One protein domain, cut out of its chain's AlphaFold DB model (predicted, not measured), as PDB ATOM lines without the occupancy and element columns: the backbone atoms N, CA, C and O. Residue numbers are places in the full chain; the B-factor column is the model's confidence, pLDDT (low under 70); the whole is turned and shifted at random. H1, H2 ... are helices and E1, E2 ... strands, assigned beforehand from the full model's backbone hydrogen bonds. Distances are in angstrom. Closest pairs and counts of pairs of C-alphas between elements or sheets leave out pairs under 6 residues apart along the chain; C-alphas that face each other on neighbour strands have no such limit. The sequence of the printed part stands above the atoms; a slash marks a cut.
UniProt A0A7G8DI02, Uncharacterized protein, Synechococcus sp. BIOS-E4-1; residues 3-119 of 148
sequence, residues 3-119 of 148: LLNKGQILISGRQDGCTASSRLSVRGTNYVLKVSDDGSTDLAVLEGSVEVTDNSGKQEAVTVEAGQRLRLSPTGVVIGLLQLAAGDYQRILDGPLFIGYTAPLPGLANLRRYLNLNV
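AT A GLANCE: This is residues 3 to 119 of the 148 residues of an uncharacterized protein of Synechococcus sp. BIOS-E4-1 (UniProt A0A7G8DI02). The body is a sandwich of two twisted sheets, five strands (E1 E4 E5 E8 E9) against four (E2 E3 E6 E7), with the strands of one nearly in line with those of the other. Two short helices sit at one end of it: H2 crosses the larger sheet by the ends of E4 and E5, H1 only grazes that sheet, and residues 99 to 104 of the loop between the helices stick out. The 117 printed residues include nine named strands followed by two helices, a mixed class; both sheets are antiparallel. The whole is compact, with a radius of gyration of the C-alphas of 13.6 A, and its outline is elongated, 40 by 25 by 25 A.

HOW THE PARTS SIT: Residues 3 to 4 pair, parallel, with residues 18 to 19 of E2, residues 17 to 19. The larger sheet, twisted, runs E1, residues 7 to 13, E4, 29 to 35, E5, 41 to 47, E8, 68 to 72, and E9, 78 to 83. Its pairs within hydrogen-bond range include N 9 and O 33 at 2.9 A, N 34 and O 42 at 2.8 A, N 70 and O 43 at 2.8 A, and N 69 and O 82 at 2.8 A. The other sheet runs E2, E3, residues 22 to 26, E6, 49 to 54, and E7, 62 to 65. Here N 19 and O 22 are 2.8 A apart, N 23 and O 53 2.8 A, and N 50 and O 64 2.9 A. The facing parts of this sandwich, two sheets face to face, are 9.1 A centre to centre, their strands at 19 degrees. The closest C-alphas of E5 and E7 are those of Val 45 and Glu 65, 6.4 A. E2 and E3, E4 and E5, E6 and E7, and E8 and E9 are hairpins. H2, residues 108 to 118, makes two layers with the larger sheet, a helix on one face, at a height of 8.1 A over the sheet. It lies only just over E4, with 3 C-alphas, and runs across the strands, at 81 degrees to E4 on the local plane. The closest C-alphas of H2 and E5 are those of Leu 111 and Glu 47, 6.1 A. H1, residues 86 to 93, only grazes this sheet with residues 88 to 92, and H1 and H2 are apart. In H1 and H2 every O i to N i+4 pair is within hydrogen-bond range.

IN THESE COORDINATES: E1 begins at C-alpha 7 (-34.434, -9.300, 22.253) and is 19.7 A long; E4 is 18.8 A, E5 18.5 A and E6 16.6 A. H2 is 15.1 A long and ends at C-alpha 118 (-30.565, -35.683, 13.231).

THE WHOLE: The C-alphas farthest apart, those of Lys 58 and Thr 102, are 43.6 A apart. The printed part has no cut. The link H1 to H2, 14 residues, is long. Mean pLDDT of the printed part is 90.8; residue 28 is under 70.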
ATOM      1  N   LEU A   3     -46.016 -10.082  19.228       89.25
ATOM      2  CA  LEU A   3     -45.126  -9.154  18.524       89.25
ATOM      3  C   LEU A   3     -43.805  -9.041  19.290       89.25
ATOM      4  O   LEU A   3     -43.817  -8.716  20.478       89.25
ATOM      5  N   LEU A   4     -42.680  -9.284  18.616       91.81
ATOM      6  CA  LEU A   4     -41.346  -9.079  19.176       91.81
ATOM      7  C   LEU A   4     -40.683  -7.860  18.535       91.81
ATOM      8  O   LEU A   4     -40.392  -7.860  17.342       91.81
ATOM      9  N   ASN A   5     -40.413  -6.842  19.352       90.12
ATOM     10  CA  ASN A   5     -39.741  -5.624  18.896       90.12
ATOM     11  C   ASN A   5     -38.221  -5.685  19.074       90.12
ATOM     12  O   ASN A   5     -37.504  -5.102  18.271       90.12
ATOM     13  N   LYS A   6     -37.739  -6.341  20.140       93.19
ATOM     14  CA  LYS A   6     -36.316  -6.476  20.494       93.19
ATOM     15  C   LYS A   6     -36.091  -7.714  21.356       93.19
ATOM     16  O   LYS A   6     -37.006  -8.149  22.057       93.19
ATOM     17  N   GLY A   7     -34.861  -8.215  21.372       94.75
ATOM     18  CA  GLY A   7     -34.434  -9.300  22.253       94.75
ATOM     19  C   GLY A   7     -34.573 -10.670  21.601       94.75
ATOM     20  O   GLY A   7     -34.523 -10.796  20.382       94.75
ATOM     21  N   GLN A   8     -34.706 -11.711  22.418       95.56
ATOM     22  CA  GLN A   8     -34.795 -13.091  21.947       95.56
ATOM     23  C   GLN A   8     -35.852 -13.871  22.719       95.56
ATOM     24  O   GLN A   8     -36.093 -13.608  23.896       95.56
ATOM     25  N   ILE A   9     -36.452 -14.846  22.053       94.06
ATOM     26  CA  ILE A   9     -37.497 -15.700  22.606       94.06
ATOM     27  C   ILE A   9     -37.351 -17.110  22.033       94.06
ATOM     28  O   ILE A   9     -37.040 -17.289  20.853       94.06
ATOM     29  N   LEU A  10     -37.571 -18.107  22.887       93.31
ATOM     30  CA  LEU A  10     -37.785 -19.493  22.488       93.31
ATOM     31  C   LEU A  10     -39.289 -19.731  22.414       93.31
ATOM     32  O   LEU A  10     -40.009 -19.472  23.380       93.31
ATOM     33  N   ILE A  11     -39.752 -20.227  21.274       92.31
ATOM     34  CA  ILE A  11     -41.143 -20.599  21.066       92.31
ATOM     35  C   ILE A  11     -41.208 -22.107  20.891       92.31
ATOM     36  O   ILE A  11     -40.451 -22.683  20.108       92.31
ATOM     37  N   SER A  12     -42.154 -22.716  21.599       89.12
ATOM     38  CA  SER A  12     -42.410 -24.148  21.571       89.12
ATOM     39  C   SER A  12     -43.889 -24.400  21.290       89.12
ATOM     40  O   SER A  12     -44.759 -23.984  22.057       89.12
ATOM     41  N   GLY A  13     -44.183 -25.092  20.193       85.06
ATOM     42  CA  GLY A  13     -45.532 -25.423  19.743       85.06
ATOM     43  C   GLY A  13     -46.037 -24.544  18.598       85.06
ATOM     44  O   GLY A  13     -45.277 -23.926  17.859       85.06
ATOM     45  N   ARG A  14     -47.357 -24.546  18.395       82.81
ATOM     46  CA  ARG A  14     -48.024 -23.842  17.291       82.81
ATOM     47  C   ARG A  14     -48.409 -22.433  17.732       82.81
ATOM     48  O   ARG A  14     -49.537 -22.214  18.162       82.81
ATOM     49  N   GLN A  15     -47.448 -21.519  17.686       81.69
ATOM     50  CA  GLN A  15     -47.631 -20.132  18.106       81.69
ATOM     51  C   GLN A  15     -47.171 -19.192  16.996       81.69
ATOM     52  O   GLN A  15     -45.976 -18.992  16.817       81.69
ATOM     53  N   ASP A  16     -48.122 -18.585  16.289       84.44
ATOM     54  CA  ASP A  16     -47.810 -17.592  15.260       84.44
ATOM     55  C   ASP A  16     -47.239 -16.314  15.884       84.44
ATOM     56  O   ASP A  16     -47.644 -15.881  16.978       84.44
ATOM     57  N   GLY A  17     -46.306 -15.695  15.172       82.06
ATOM     58  CA  GLY A  17     -45.546 -14.543  15.642       82.06
ATOM     59  C   GLY A  17     -45.479 -13.427  14.616       82.06
ATOM     60  O   GLY A  17     -45.694 -13.624  13.425       82.06
ATOM     61  N   CYS A  18     -45.167 -12.227  15.081       85.19
ATOM     62  CA  CYS A  18     -44.849 -11.087  14.239       85.19
ATOM     63  C   CYS A  18     -43.568 -10.429  14.750       85.19
ATOM     64  O   CYS A  18     -43.308 -10.366  15.954       85.19
ATOM     65  N   THR A  19     -42.791  -9.900  13.822       88.12
ATOM     66  CA  THR A  19     -41.772  -8.883  14.072       88.12
ATOM     67  C   THR A  19     -42.212  -7.588  13.391       88.12
ATOM     68  O   THR A  19     -43.226  -7.553  12.685       88.12
ATOM     69  N   ALA A  20     -41.443  -6.513  13.565       83.88
ATOM     70  CA  ALA A  20     -41.688  -5.266  12.841       83.88
ATOM     71  C   ALA A  20     -41.685  -5.456  11.310       83.88
ATOM     72  O   ALA A  20     -42.389  -4.740  10.596       83.88
ATOM     73  N   SER A  21     -40.946  -6.446  10.799       83.06
ATOM     74  CA  SER A  21     -40.729  -6.649   9.365       83.06
ATOM     75  C   SER A  21     -41.425  -7.879   8.771       83.06
ATOM     76  O   SER A  21     -41.567  -7.951   7.551       83.06
ATOM     77  N   SER A  22     -41.864  -8.843   9.584       86.12
ATOM     78  CA  SER A  22     -42.400 -10.119   9.088       86.12
ATOM     79  C   SER A  22     -43.473 -10.752   9.974       86.12
ATOM     80  O   SER A  22     -43.552 -10.503  11.180       86.12
ATOM     81  N   ARG A  23     -44.278 -11.626   9.365       89.25
ATOM     82  CA  ARG A  23     -45.204 -12.556  10.018       89.25
ATOM     83  C   ARG A  23     -44.637 -13.970   9.958       89.25
ATOM     84  O   ARG A  23     -44.046 -14.364   8.959       89.25
ATOM     85  N   LEU A  24     -44.824 -14.713  11.041       86.44
ATOM     86  CA  LEU A  24     -44.369 -16.085  11.232       86.44
ATOM     87  C   LEU A  24     -45.592 -16.975  11.447       86.44
ATOM     88  O   LEU A  24     -46.326 -16.776  12.418       86.44
ATOM     89  N   SER A  25     -45.779 -17.952  10.567       86.12
ATOM     90  CA  SER A  25     -46.816 -18.982  10.654       86.12
ATOM     91  C   SER A  25     -46.167 -20.317  11.002       86.12
ATOM     92  O   SER A  25     -45.226 -20.760  10.338       86.12
ATOM     93  N   VAL A  26     -46.615 -20.941  12.088       83.88
ATOM     94  CA  VAL A  26     -45.868 -22.032  12.728       83.88
ATOM     95  C   VAL A  26     -46.615 -23.357  12.649       83.88
ATOM     96  O   VAL A  26     -47.810 -23.432  12.919       83.88
ATOM     97  N   ARG A  27     -45.896 -24.454  12.385       77.44
ATOM     98  CA  ARG A  27     -46.455 -25.817  12.389       77.44
ATOM     99  C   ARG A  27     -45.885 -26.678  13.519       77.44
ATOM    100  O   ARG A  27     -45.176 -27.644  13.277       77.44
ATOM    101  N   GLY A  28     -46.229 -26.330  14.765       66.31
ATOM    102  CA  GLY A  28     -45.949 -27.157  15.950       66.31
ATOM    103  C   GLY A  28     -44.460 -27.363  16.244       66.31
ATOM    104  O   GLY A  28     -44.026 -28.502  16.379       66.31
ATOM    105  N   THR A  29     -43.686 -26.279  16.326       84.88
ATOM    106  CA  THR A  29     -42.216 -26.320  16.228       84.88
ATOM    107  C   THR A  29     -41.499 -25.845  17.483       84.88
ATOM    108  O   THR A  29     -42.107 -25.237  18.361       84.88
ATOM    109  N   ASN A  30     -40.187 -26.087  17.556       93.31
ATOM    110  CA  ASN A  30     -39.298 -25.347  18.449       93.31
ATOM    111  C   ASN A  30     -38.412 -24.428  17.611       93.31
ATOM    112  O   ASN A  30     -37.663 -24.903  16.755       93.31
ATOM    113  N   TYR A  31     -38.475 -23.123  17.857       94.69
ATOM    114  CA  TYR A  31     -37.641 -22.147  17.162       94.69
ATOM    115  C   TYR A  31     -37.220 -21.010  18.085       94.69
ATOM    116  O   TYR A  31     -37.926 -20.643  19.026       94.69
ATOM    117  N   VAL A  32     -36.052 -20.446  17.797       95.69
ATOM    118  CA  VAL A  32     -35.554 -19.244  18.459       95.69
ATOM    119  C   VAL A  32     -35.689 -18.083  17.494       95.69
ATOM    120  O   VAL A  32     -35.190 -18.138  16.370       95.69
ATOM    121  N   LEU A  33     -36.349 -17.028  17.956       96.12
ATOM    122  CA  LEU A  33     -36.458 -15.765  17.248       96.12
ATOM    123  C   LEU A  33     -35.667 -14.710  18.010       96.12
ATOM    124  O   LEU A  33     -35.869 -14.528  19.213       96.12
ATOM    125  N   LYS A  34     -34.790 -14.000  17.307       96.88
ATOM    126  CA  LYS A  34     -34.030 -12.871  17.835       96.88
ATOM    127  C   LYS A  34     -34.242 -11.653  16.946       96.88
ATOM    128  O   LYS A  34     -34.093 -11.747  15.733       96.88
ATOM    129  N   VAL A  35     -34.541 -10.514  17.560       96.69
ATOM    130  CA  VAL A  35     -34.551  -9.199  16.913       96.69
ATOM    131  C   VAL A  35     -33.451  -8.365  17.557       96.69
ATOM    132  O   VAL A  35     -33.484  -8.092  18.762       96.69
ATOM    133  N   SER A  36     -32.446  -8.027  16.758       95.19
ATOM    134  CA  SER A  36     -31.297  -7.220  17.168       95.19
ATOM    135  C   SER A  36     -31.672  -5.737  17.270       95.19
ATOM    136  O   SER A  36     -32.720  -5.313  16.787       95.19
ATOM    137  N   ASP A  37     -30.812  -4.926  17.888       93.94
ATOM    138  CA  ASP A  37     -31.083  -3.493  18.088       93.94
ATOM    139  C   ASP A  37     -31.185  -2.694  16.783       93.94
ATOM    140  O   ASP A  37     -31.882  -1.682  16.737       93.94
ATOM    141  N   ASP A  38     -30.530  -3.170  15.722       92.81
ATOM    142  CA  ASP A  38     -30.624  -2.623  14.365       92.81
ATOM    143  C   ASP A  38     -31.925  -3.019  13.639       92.81
ATOM    144  O   ASP A  38     -32.154  -2.585  12.512       92.81
ATOM    145  N   GLY A  39     -32.782  -3.833  14.265       92.44
ATOM    146  CA  GLY A  39     -34.021  -4.354  13.689       92.44
ATOM    147  C   GLY A  39     -33.830  -5.586  12.803       92.44
ATOM    148  O   GLY A  39     -34.814  -6.110  12.281       92.44
ATOM    149  N   SER A  40     -32.599  -6.079  12.633       94.25
ATOM    150  CA  SER A  40     -32.365  -7.337  11.923       94.25
ATOM    151  C   SER A  40     -32.947  -8.511  12.706       94.25
ATOM    152  O   SER A  40     -32.902  -8.552  13.940       94.25
ATOM    153  N   THR A  41     -33.516  -9.468  11.977       96.12
ATOM    154  CA  THR A  41     -34.178 -10.635  12.569       96.12
ATOM    155  C   THR A  41     -33.407 -11.901  12.227       96.12
ATOM    156  O   THR A  41     -33.135 -12.159  11.057       96.12
ATOM    157  N   ASP A  42     -33.108 -12.709  13.240       96.88
ATOM    158  CA  ASP A  42     -32.567 -14.060  13.107       96.88
ATOM    159  C   ASP A  42     -33.611 -15.069  13.602       96.88
ATOM    160  O   ASP A  42     -34.040 -15.029  14.759       96.88
ATOM    161  N   LEU A  43     -34.006 -15.993  12.731       96.88
ATOM    162  CA  LEU A  43     -34.920 -17.093  13.026       96.88
ATOM    163  C   LEU A  43     -34.170 -18.415  12.867       96.88
ATOM    164  O   LEU A  43     -33.770 -18.763  11.760       96.88
ATOM    165  N   ALA A  44     -33.994 -19.161  13.954       97.69
ATOM    166  CA  ALA A  44     -33.419 -20.504  13.935       97.69
ATOM    167  C   ALA A  44     -34.502 -21.538  14.253       97.69
ATOM    168  O   ALA A  44     -35.017 -21.563  15.374       97.69
ATOM    169  N   VAL A  45     -34.837 -22.395  13.290       96.81
ATOM    170  CA  VAL A  45     -35.830 -23.464  13.469       96.81
ATOM    171  C   VAL A  45     -35.106 -24.725  13.924       96.81
ATOM    172  O   VAL A  45     -34.303 -25.301  13.193       96.81
ATOM    173  N   LEU A  46     -35.354 -25.138  15.164       96.19
ATOM    174  CA  LEU A  46     -34.663 -26.268  15.781       96.19
ATOM    175  C   LEU A  46     -35.330 -27.600  15.436       96.19
ATOM    176  O   LEU A  46     -34.626 -28.584  15.239       96.19
ATOM    177  N   GLU A  47     -36.661 -27.622  15.339       93.75
ATOM    178  CA  GLU A  47     -37.447 -28.740  14.803       93.75
ATOM    179  C   GLU A  47     -38.725 -28.237  14.113       93.75
ATOM    180  O   GLU A  47     -39.230 -27.176  14.473       93.75
ATOM    181  N   GLY A  48     -39.291 -29.026  13.191       93.31
ATOM    182  CA  GLY A  48     -40.499 -28.684  12.425       93.31
ATOM    183  C   GLY A  48     -40.254 -27.619  11.347       93.31
ATOM    184  O   GLY A  48     -39.172 -27.588  10.775       93.31
ATOM    185  N   SER A  49     -41.235 -26.765  11.044       94.62
ATOM    186  CA  SER A  49     -41.082 -25.674  10.072       94.62
ATOM    187  C   SER A  49     -41.850 -24.391  10.412       94.62
ATOM    188  O   SER A  49     -42.896 -24.401  11.077       94.62
ATOM    189  N   VAL A  50     -41.309 -23.264   9.953       95.19
ATOM    190  CA  VAL A  50     -41.908 -21.931  10.089       95.19
ATOM    191  C   VAL A  50     -41.988 -21.287   8.716       95.19
ATOM    192  O   VAL A  50     -40.987 -21.174   8.016       95.19
ATOM    193  N   GLU A  51     -43.176 -20.840   8.343       94.69
ATOM    194  CA  GLU A  51     -43.397 -20.051   7.139       94.69
ATOM    195  C   GLU A  51     -43.282 -18.566   7.492       94.69
ATOM    196  O   GLU A  51     -43.910 -18.081   8.437       94.69
ATOM    197  N   VAL A  52     -42.431 -17.853   6.763       93.00
ATOM    198  CA  VAL A  52     -42.118 -16.444   6.994       93.00
ATOM    199  C   VAL A  52     -42.626 -15.635   5.820       93.00
ATOM    200  O   VAL A  52     -42.230 -15.867   4.680       93.00
ATOM    201  N   THR A  53     -43.460 -14.645   6.101       91.00
ATOM    202  CA  THR A  53     -43.956 -13.709   5.093       91.00
ATOM    203  C   THR A  53     -43.581 -12.298   5.498       91.00
ATOM    204  O   THR A  53     -43.601 -11.949   6.681       91.00
ATOM    205  N   ASP A  54     -43.235 -11.467   4.526       85.62
ATOM    206  CA  ASP A  54     -42.978 -10.062   4.785       85.62
ATOM    207  C   ASP A  54     -44.274  -9.331   5.186       85.62
ATOM    208  O   ASP A  54     -45.391  -9.735   4.851       85.62
ATOM    209  N   ASN A  55     -44.151  -8.228   5.928       80.69
ATOM    210  CA  ASN A  55     -45.338  -7.500   6.378       80.69
ATOM    211  C   ASN A  55     -46.108  -6.813   5.240       80.69
ATOM    212  O   ASN A  55     -47.295  -6.530   5.431       80.69
ATOM    213  N   SER A  56     -45.470  -6.556   4.091       75.94
ATOM    214  CA  SER A  56     -46.130  -5.927   2.942       75.94
ATOM    215  C   SER A  56     -46.964  -6.911   2.118       75.94
ATOM    216  O   SER A  56     -47.798  -6.464   1.329       75.94
ATOM    217  N   GLY A  57     -46.772  -8.223   2.315       71.25
ATOM    218  CA  GLY A  57     -47.459  -9.278   1.567       71.25
ATOM    219  C   GLY A  57     -47.113  -9.282   0.078       71.25
ATOM    220  O   GLY A  57     -47.867  -9.832  -0.722       71.25
ATOM    221  N   LYS A  58     -46.021  -8.615  -0.310       74.31
ATOM    222  CA  LYS A  58     -45.569  -8.506  -1.704       74.31
ATOM    223  C   LYS A  58     -44.535  -9.563  -2.057       74.31
ATOM    224  O   LYS A  58     -44.296  -9.782  -3.241       74.31
ATOM    225  N   GLN A  59     -43.890 -10.163  -1.060       77.12
ATOM    226  CA  GLN A  59     -42.907 -11.218  -1.266       77.12
ATOM    227  C   GLN A  59     -43.549 -12.582  -1.034       77.12
ATOM    228  O   GLN A  59     -44.431 -12.737  -0.188       77.12
ATOM    229  N   GLU A  60     -43.100 -13.573  -1.803       83.19
ATOM    230  CA  GLU A  60     -43.507 -14.956  -1.576       83.19
ATOM    231  C   GLU A  60     -43.056 -15.424  -0.192       83.19
ATOM    232  O   GLU A  60     -41.997 -15.036   0.312       83.19
ATOM    233  N   ALA A  61     -43.888 -16.257   0.428       89.50
ATOM    234  CA  ALA A  61     -43.582 -16.818   1.725       89.50
ATOM    235  C   ALA A  61     -42.369 -17.753   1.631       89.50
ATOM    236  O   ALA A  61     -42.264 -18.588   0.731       89.50
ATOM    237  N   VAL A  62     -41.456 -17.620   2.589       93.12
ATOM    238  CA  VAL A  62     -40.264 -18.455   2.693       93.12
ATOM    239  C   VAL A  62     -40.468 -19.459   3.811       93.12
ATOM    240  O   VAL A  62     -40.627 -19.088   4.975       93.12
ATOM    241  N   THR A  63     -40.430 -20.740   3.465       95.25
ATOM    242  CA  THR A  63     -40.465 -21.820   4.451       95.25
ATOM    243  C   THR A  63     -39.065 -22.072   4.990       95.25
ATOM    244  O   THR A  63     -38.135 -22.351   4.234       95.25
ATOM    245  N   VAL A  64     -38.924 -21.973   6.308       96.31
ATOM    246  CA  VAL A  64     -37.704 -22.281   7.054       96.31
ATOM    247  C   VAL A  64     -37.908 -23.618   7.749       96.31
ATOM    248  O   VAL A  64     -38.761 -23.759   8.630       96.31
ATOM    249  N   GLU A  65     -37.134 -24.604   7.326       96.69
ATOM    250  CA  GLU A  65     -37.215 -25.982   7.795       96.69
ATOM    251  C   GLU A  65     -36.341 -26.221   9.031       96.69
ATOM    252  O   GLU A  65     -35.455 -25.434   9.377       96.69
ATOM    253  N   ALA A  66     -36.572 -27.351   9.693       95.69
ATOM    254  CA  ALA A  66     -35.766 -27.803  10.814       95.69
ATOM    255  C   ALA A  66     -34.280 -27.849  10.445       95.69
ATOM    256  O   ALA A  66     -33.890 -28.424   9.428       95.69
ATOM    257  N   GLY A  67     -33.451 -27.254  11.295       96.44
ATOM    258  CA  GLY A  67     -32.024 -27.128  11.040       96.44
ATOM    259  C   GLY A  67     -31.642 -25.959  10.160       96.44
ATOM    260  O   GLY A  67     -30.470 -25.831   9.842       96.44
ATOM    261  N   GLN A  68     -32.561 -25.057   9.835       97.81
ATOM    262  CA  GLN A  68     -32.232 -23.841   9.107       97.81
ATOM    263  C   GLN A  68     -32.240 -22.599   9.997       97.81
ATOM    264  O   GLN A  68     -32.945 -22.494  11.008       97.81
ATOM    265  N   ARG A  69     -31.436 -21.623   9.578       97.62
ATOM    266  CA  ARG A  69     -31.419 -20.256  10.078       97.62
ATOM    267  C   ARG A  69     -31.740 -19.303   8.941       97.62
ATOM    268  O   ARG A  69     -30.999 -19.242   7.962       97.62
ATOM    269  N   LEU A  70     -32.801 -18.529   9.112       97.19
ATOM    270  CA  LEU A  70     -33.152 -17.408   8.256       97.19
ATOM    271  C   LEU A  70     -32.680 -16.107   8.904       97.19
ATOM    272  O   LEU A  70     -32.883 -15.900  10.102       97.19
ATOM    273  N   ARG A  71     -32.106 -15.217   8.098       96.50
ATOM    274  CA  ARG A  71     -31.769 -13.854   8.488       96.50
ATOM    275  C   ARG A  71     -32.487 -12.856   7.592       96.50
ATOM    276  O   ARG A  71     -32.413 -12.946   6.364       96.50
ATOM    277  N   LEU A  72     -33.154 -11.898   8.221       94.62
ATOM    278  CA  LEU A  72     -33.871 -10.815   7.561       94.62
ATOM    279  C   LEU A  72     -33.206  -9.473   7.862       94.62
ATOM    280  O   LEU A  72     -32.752  -9.221   8.985       94.62
ATOM    281  N   SER A  73     -33.199  -8.594   6.865       93.88
ATOM    282  CA  SER A  73     -32.923  -7.177   7.069       93.88
ATOM    283  C   SER A  73     -34.032  -6.525   7.917       93.88
ATOM    284  O   SER A  73     -35.134  -7.071   8.019       93.88
ATOM    285  N   PRO A  74     -33.808  -5.308   8.447       92.25
ATOM    286  CA  PRO A  74     -34.853  -4.546   9.139       92.25
ATOM    287  C   PRO A  74     -36.077  -4.229   8.265       92.25
ATOM    288  O   PRO A  74     -37.153  -3.929   8.773       92.25
ATOM    289  N   THR A  75     -35.924  -4.296   6.939       89.19
ATOM    290  CA  THR A  75     -37.003  -4.096   5.963       89.19
ATOM    291  C   THR A  75     -37.721  -5.392   5.580       89.19
ATOM    292  O   THR A  75     -38.621  -5.353   4.746       89.19
ATOM    293  N   GLY A  76     -37.351  -6.532   6.173       88.06
ATOM    294  CA  GLY A  76     -37.980  -7.833   5.921       88.06
ATOM    295  C   GLY A  76     -37.416  -8.593   4.725       88.06
ATOM    296  O   GLY A  76     -37.920  -9.659   4.398       88.06
ATOM    297  N   VAL A  77     -36.349  -8.089   4.099       90.31
ATOM    298  CA  VAL A  77     -35.697  -8.764   2.972       90.31
ATOM    299  C   VAL A  77     -34.868  -9.932   3.488       90.31
ATOM    300  O   VAL A  77     -34.075  -9.772   4.419       90.31
ATOM    301  N   VAL A  78     -35.009 -11.096   2.857       93.19
ATOM    302  CA  VAL A  78     -34.167 -12.262   3.141       93.19
ATOM    303  C   VAL A  78     -32.731 -11.974   2.717       93.19
ATOM    304  O   VAL A  78     -32.444 -11.808   1.536       93.19
ATOM    305  N   ILE A  79     -31.825 -11.934   3.693       93.75
ATOM    306  CA  ILE A  79     -30.388 -11.707   3.474       93.75
ATOM    307  C   ILE A  79     -29.545 -12.954   3.756       93.75
ATOM    308  O   ILE A  79     -28.338 -12.951   3.524       93.75
ATOM    309  N   GLY A  80     -30.162 -14.035   4.235       94.38
ATOM    310  CA  GLY A  80     -29.509 -15.333   4.342       94.38
ATOM    311  C   GLY A  80     -30.462 -16.440   4.766       94.38
ATOM    312  O   GLY A  80     -31.303 -16.233   5.634       94.38
ATOM    313  N   LEU A  81     -30.293 -17.623   4.178       96.62
ATOM    314  CA  LEU A  81     -30.918 -18.870   4.610       96.62
ATOM    315  C   LEU A  81     -29.833 -19.948   4.617       96.62
ATOM    316  O   LEU A  81     -29.289 -20.295   3.570       96.62
ATOM    317  N   LEU A  82     -29.460 -20.411   5.806       96.88
ATOM    318  CA  LEU A  82     -28.296 -21.272   6.021       96.88
ATOM    319  C   LEU A  82     -28.674 -22.491   6.858       96.88
ATOM    320  O   LEU A  82     -29.582 -22.425   7.681       96.88
ATOM    321  N   GLN A  83     -27.938 -23.587   6.688       97.19
ATOM    322  CA  GLN A  83     -28.038 -24.746   7.574       97.19
ATOM    323  C   GLN A  83     -27.325 -24.458   8.902       97.19
ATOM    324  O   GLN A  83     -26.230 -23.894   8.928       97.19
ATOM    325  N   LEU A  84     -27.947 -24.857  10.006       97.31
ATOM    326  CA  LEU A  84     -27.375 -24.853  11.343       97.31
ATOM    327  C   LEU A  84     -26.353 -25.983  11.438       97.31
ATOM    328  O   LEU A  84     -26.671 -27.152  11.218       97.31
ATOM    329  N   ALA A  85     -25.126 -25.650  11.824       95.44
ATOM    330  CA  ALA A  85     -24.150 -26.664  12.191       95.44
ATOM    331  C   ALA A  85     -24.443 -27.196  13.603       95.44
ATOM    332  O   ALA A  85     -25.051 -26.511  14.428       95.44
ATOM    333  N   ALA A  86     -23.917 -28.377  13.948       94.25
ATOM    334  CA  ALA A  86     -24.016 -28.922  15.309       94.25
ATOM    335  C   ALA A  86     -23.533 -27.919  16.381       94.25
ATOM    336  O   ALA A  86     -24.146 -27.770  17.437       94.25
ATOM    337  N   GLY A  87     -22.481 -27.149  16.081       95.38
ATOM    338  CA  GLY A  87     -22.000 -26.086  16.966       95.38
ATOM    339  C   GLY A  87     -22.986 -24.924  17.161       95.38
ATOM    340  O   GLY A  87     -22.961 -24.291  18.215       95.38
ATOM    341  N   ASP A  88     -23.862 -24.635  16.193       96.31
ATOM    342  CA  ASP A  88     -24.929 -23.641  16.363       96.31
ATOM    343  C   ASP A  88     -26.009 -24.144  17.319       96.31
ATOM    344  O   ASP A  88     -26.429 -23.392  18.197       96.31
ATOM    345  N   TYR A  89     -26.412 -25.413  17.194       95.81
ATOM    346  CA  TYR A  89     -27.334 -26.037  18.143       95.81
ATOM    347  C   TYR A  89     -26.768 -26.008  19.558       95.81
ATOM    348  O   TYR A  89     -27.454 -25.557  20.470       95.81
ATOM    349  N   GLN A  90     -25.512 -26.424  19.741       95.50
ATOM    350  CA  GLN A  90     -24.883 -26.423  21.061       95.50
ATOM    351  C   GLN A  90     -24.851 -25.011  21.663       95.50
ATOM    352  O   GLN A  90     -25.220 -24.842  22.819       95.50
ATOM    353  N   ARG A  91     -24.505 -23.981  20.874       95.62
ATOM    354  CA  ARG A  91     -24.540 -22.577  21.325       95.62
ATOM    355  C   ARG A  91     -25.940 -22.108  21.734       95.62
ATOM    356  O   ARG A  91     -26.056 -21.327  22.672       95.62
ATOM    357  N   ILE A  92     -26.987 -22.556  21.041       95.19
ATOM    358  CA  ILE A  92     -28.379 -22.222  21.379       95.19
ATOM    359  C   ILE A  92     -28.809 -22.932  22.669       95.19
ATOM    360  O   ILE A  92     -29.370 -22.292  23.557       95.19
ATOM    361  N   LEU A  93     -28.523 -24.231  22.783       93.38
ATOM    362  CA  LEU A  93     -28.878 -25.059  23.940       93.38
ATOM    363  C   LEU A  93     -28.101 -24.676  25.208       93.38
ATOM    364  O   LEU A  93     -28.640 -24.780  26.303       93.38
ATOM    365  N   ASP A  94     -26.868 -24.189  25.064       93.19
ATOM    366  CA  ASP A  94     -26.073 -23.638  26.168       93.19
ATOM    367  C   ASP A  94     -26.451 -22.168  26.478       93.19
ATOM    368  O   ASP A  94     -25.824 -21.505  27.304       93.19
ATOM    369  N   GLY A  95     -27.464 -21.625  25.796       92.06
ATOM    370  CA  GLY A  95     -27.925 -20.252  25.948       92.06
ATOM    371  C   GLY A  95     -28.943 -20.050  27.080       92.06
ATOM    372  O   GLY A  95     -29.550 -20.998  27.587       92.06
ATOM    373  N   PRO A  96     -29.225 -18.786  27.442       90.94
ATOM    374  CA  PRO A  96     -30.129 -18.443  28.544       90.94
ATOM    375  C   PRO A  96     -31.587 -18.858  28.302       90.94
ATOM    376  O   PRO A  96     -32.370 -18.909  29.241       90.94
ATOM    377  N   LEU A  97     -31.962 -19.168  27.056       92.44
ATOM    378  CA  LEU A  97     -33.298 -19.665  26.718       92.44
ATOM    379  C   LEU A  97     -33.502 -21.148  27.073       92.44
ATOM    380  O   LEU A  97     -34.628 -21.630  27.010       92.44
ATOM    381  N   PHE A  98     -32.433 -21.864  27.440       90.94
ATOM    382  CA  PHE A  98     -32.459 -23.293  27.771       90.94
ATOM    383  C   PHE A  98     -31.853 -23.629  29.142       90.94
ATOM    384  O   PHE A  98     -32.063 -24.730  29.652       90.94
ATOM    385  N   ILE A  99     -31.139 -22.691  29.769       87.06
ATOM    386  CA  ILE A  99     -30.467 -22.879  31.061       87.06
ATOM    387  C   ILE A  99     -31.242 -22.193  32.193       87.06
ATOM    388  O   ILE A  99     -31.812 -21.124  32.014       87.06
ATOM    389  N   GLY A 100     -31.209 -22.792  33.390       83.06
ATOM    390  CA  GLY A 100     -31.697 -22.170  34.629       83.06
ATOM    391  C   GLY A 100     -33.154 -22.477  34.977       83.06
ATOM    392  O   GLY A 100     -33.646 -22.023  36.008       83.06
ATOM    393  N   TYR A 101     -33.837 -23.277  34.157       83.50
ATOM    394  CA  TYR A 101     -35.208 -23.705  34.411       83.50
ATOM    395  C   TYR A 101     -35.254 -24.907  35.362       83.50
ATOM    396  O   TYR A 101     -34.438 -25.825  35.278       83.50
ATOM    397  N   THR A 102     -36.236 -24.917  36.262       82.81
ATOM    398  CA  THR A 102     -36.499 -26.019  37.205       82.81
ATOM    399  C   THR A 102     -37.575 -26.989  36.712       82.81
ATOM    400  O   THR A 102     -37.714 -28.082  37.254       82.81
ATOM    401  N   ALA A 103     -38.304 -26.621  35.656       83.25
ATOM    402  CA  ALA A 103     -39.257 -27.471  34.948       83.25
ATOM    403  C   ALA A 103     -38.829 -27.650  33.481       83.25
ATOM    404  O   ALA A 103     -38.212 -26.737  32.922       83.25
ATOM    405  N   PRO A 104     -39.138 -28.796  32.840       81.81
ATOM    406  CA  PRO A 104     -38.827 -28.994  31.430       81.81
ATOM    407  C   PRO A 104     -39.457 -27.895  30.575       81.81
ATOM    408  O   PRO A 104     -40.617 -27.532  30.783       81.81
ATOM    409  N   LEU A 105     -38.713 -27.404  29.583       85.12
ATOM    410  CA  LEU A 105     -39.276 -26.490  28.596       85.12
ATOM    411  C   LEU A 105     -40.447 -27.166  27.862       85.12
ATOM    412  O   LEU A 105     -40.372 -28.367  27.557       85.12
ATOM    413  N   PRO A 106     -41.522 -26.425  27.544       86.56
ATOM    414  CA  PRO A 106     -42.580 -26.947  26.693       86.56
ATOM    415  C   PRO A 106     -41.997 -27.511  25.391       86.56
ATOM    416  O   PRO A 106     -41.055 -26.964  24.834       86.56
ATOM    417  N   GLY A 107     -42.511 -28.648  24.919       86.50
ATOM    418  CA  GLY A 107     -42.033 -29.258  23.671       86.50
ATOM    419  C   GLY A 107     -40.606 -29.832  23.702       86.50
ATOM    420  O   GLY A 107     -40.180 -30.385  22.690       86.50
ATOM    421  N   LEU A 108     -39.883 -29.791  24.832       87.75
ATOM    422  CA  LEU A 108     -38.502 -30.294  24.929       87.75
ATOM    423  C   LEU A 108     -38.370 -31.779  24.567       87.75
ATOM    424  O   LEU A 108     -37.347 -32.190  24.030       87.75
ATOM    425  N   ALA A 109     -39.387 -32.597  24.854       87.94
ATOM    426  CA  ALA A 109     -39.371 -34.021  24.524       87.94
ATOM    427  C   ALA A 109     -39.308 -34.271  23.006       87.94
ATOM    428  O   ALA A 109     -38.552 -35.138  22.559       87.94
ATOM    429  N   ASN A 110     -40.056 -33.486  22.224       89.44
ATOM    430  CA  ASN A 110     -40.043 -33.558  20.764       89.44
ATOM    431  C   ASN A 110     -38.689 -33.085  20.239       89.44
ATOM    432  O   ASN A 110     -38.004 -33.862  19.571       89.44
ATOM    433  N   LEU A 111     -38.245 -31.906  20.694       91.94
ATOM    434  CA  LEU A 111     -36.951 -31.347  20.313       91.94
ATOM    435  C   LEU A 111     -35.815 -32.326  20.607       91.94
ATOM    436  O   LEU A 111     -34.977 -32.592  19.752       91.94
ATOM    437  N   ARG A 112     -35.810 -32.938  21.793       91.50
ATOM    438  CA  ARG A 112     -34.817 -33.949  22.167       91.50
ATOM    439  C   ARG A 112     -34.838 -35.146  21.221       91.50
ATOM    440  O   ARG A 112     -33.774 -35.627  20.838       91.50
ATOM    441  N   ARG A 113     -36.021 -35.638  20.847       91.69
ATOM    442  CA  ARG A 113     -36.152 -36.740  19.886       91.69
ATOM    443  C   ARG A 113     -35.594 -36.345  18.520       91.69
ATOM    444  O   ARG A 113     -34.836 -37.125  17.952       91.69
ATOM    445  N   TYR A 114     -35.929 -35.156  18.019       93.19
ATOM    446  CA  TYR A 114     -35.406 -34.650  16.751       93.19
ATOM    447  C   TYR A 114     -33.876 -34.536  16.779       93.19
ATOM    448  O   TYR A 114     -33.210 -35.074  15.893       93.19
ATOM    449  N   LEU A 115     -33.314 -33.904  17.813       94.62
ATOM    450  CA  LEU A 115     -31.870 -33.696  17.944       94.62
ATOM    451  C   LEU A 115     -31.106 -35.020  18.042       94.62
ATOM    452  O   LEU A 115     -30.110 -35.195  17.352       94.62
ATOM    453  N   ASN A 116     -31.602 -35.985  18.821       94.31
ATOM    454  CA  ASN A 116     -30.973 -37.303  18.933       94.31
ATOM    455  C   ASN A 116     -30.899 -38.054  17.592       94.31
ATOM    456  O   ASN A 116     -29.970 -38.830  17.388       94.31
ATOM    457  N   LEU A 117     -31.884 -37.859  16.709       93.94
ATOM    458  CA  LEU A 117     -31.949 -38.531  15.408       93.94
ATOM    459  C   LEU A 117     -31.131 -37.817  14.326       93.94
ATOM    460  O   LEU A 117     -30.560 -38.487  13.473       93.94
ATOM    461  N   ASN A 118     -31.086 -36.481  14.349       95.12
ATOM    462  CA  ASN A 118     -30.565 -35.683  13.231       95.12
ATOM    463  C   ASN A 118     -29.240 -34.969  13.534       95.12
ATOM    464  O   ASN A 118     -28.516 -34.614  12.608       95.12
ATOM    465  N   VAL A 119     -28.907 -34.747  14.809       94.81
ATOM    466  CA  VAL A 119     -27.709 -34.000  15.229       94.81
ATOM    467  C   VAL A 119     -27.043 -34.714  16.417       94.81
ATOM    468  O   VAL A 119     -27.109 -34.249  17.559       94.81
TER     469      VAL A 119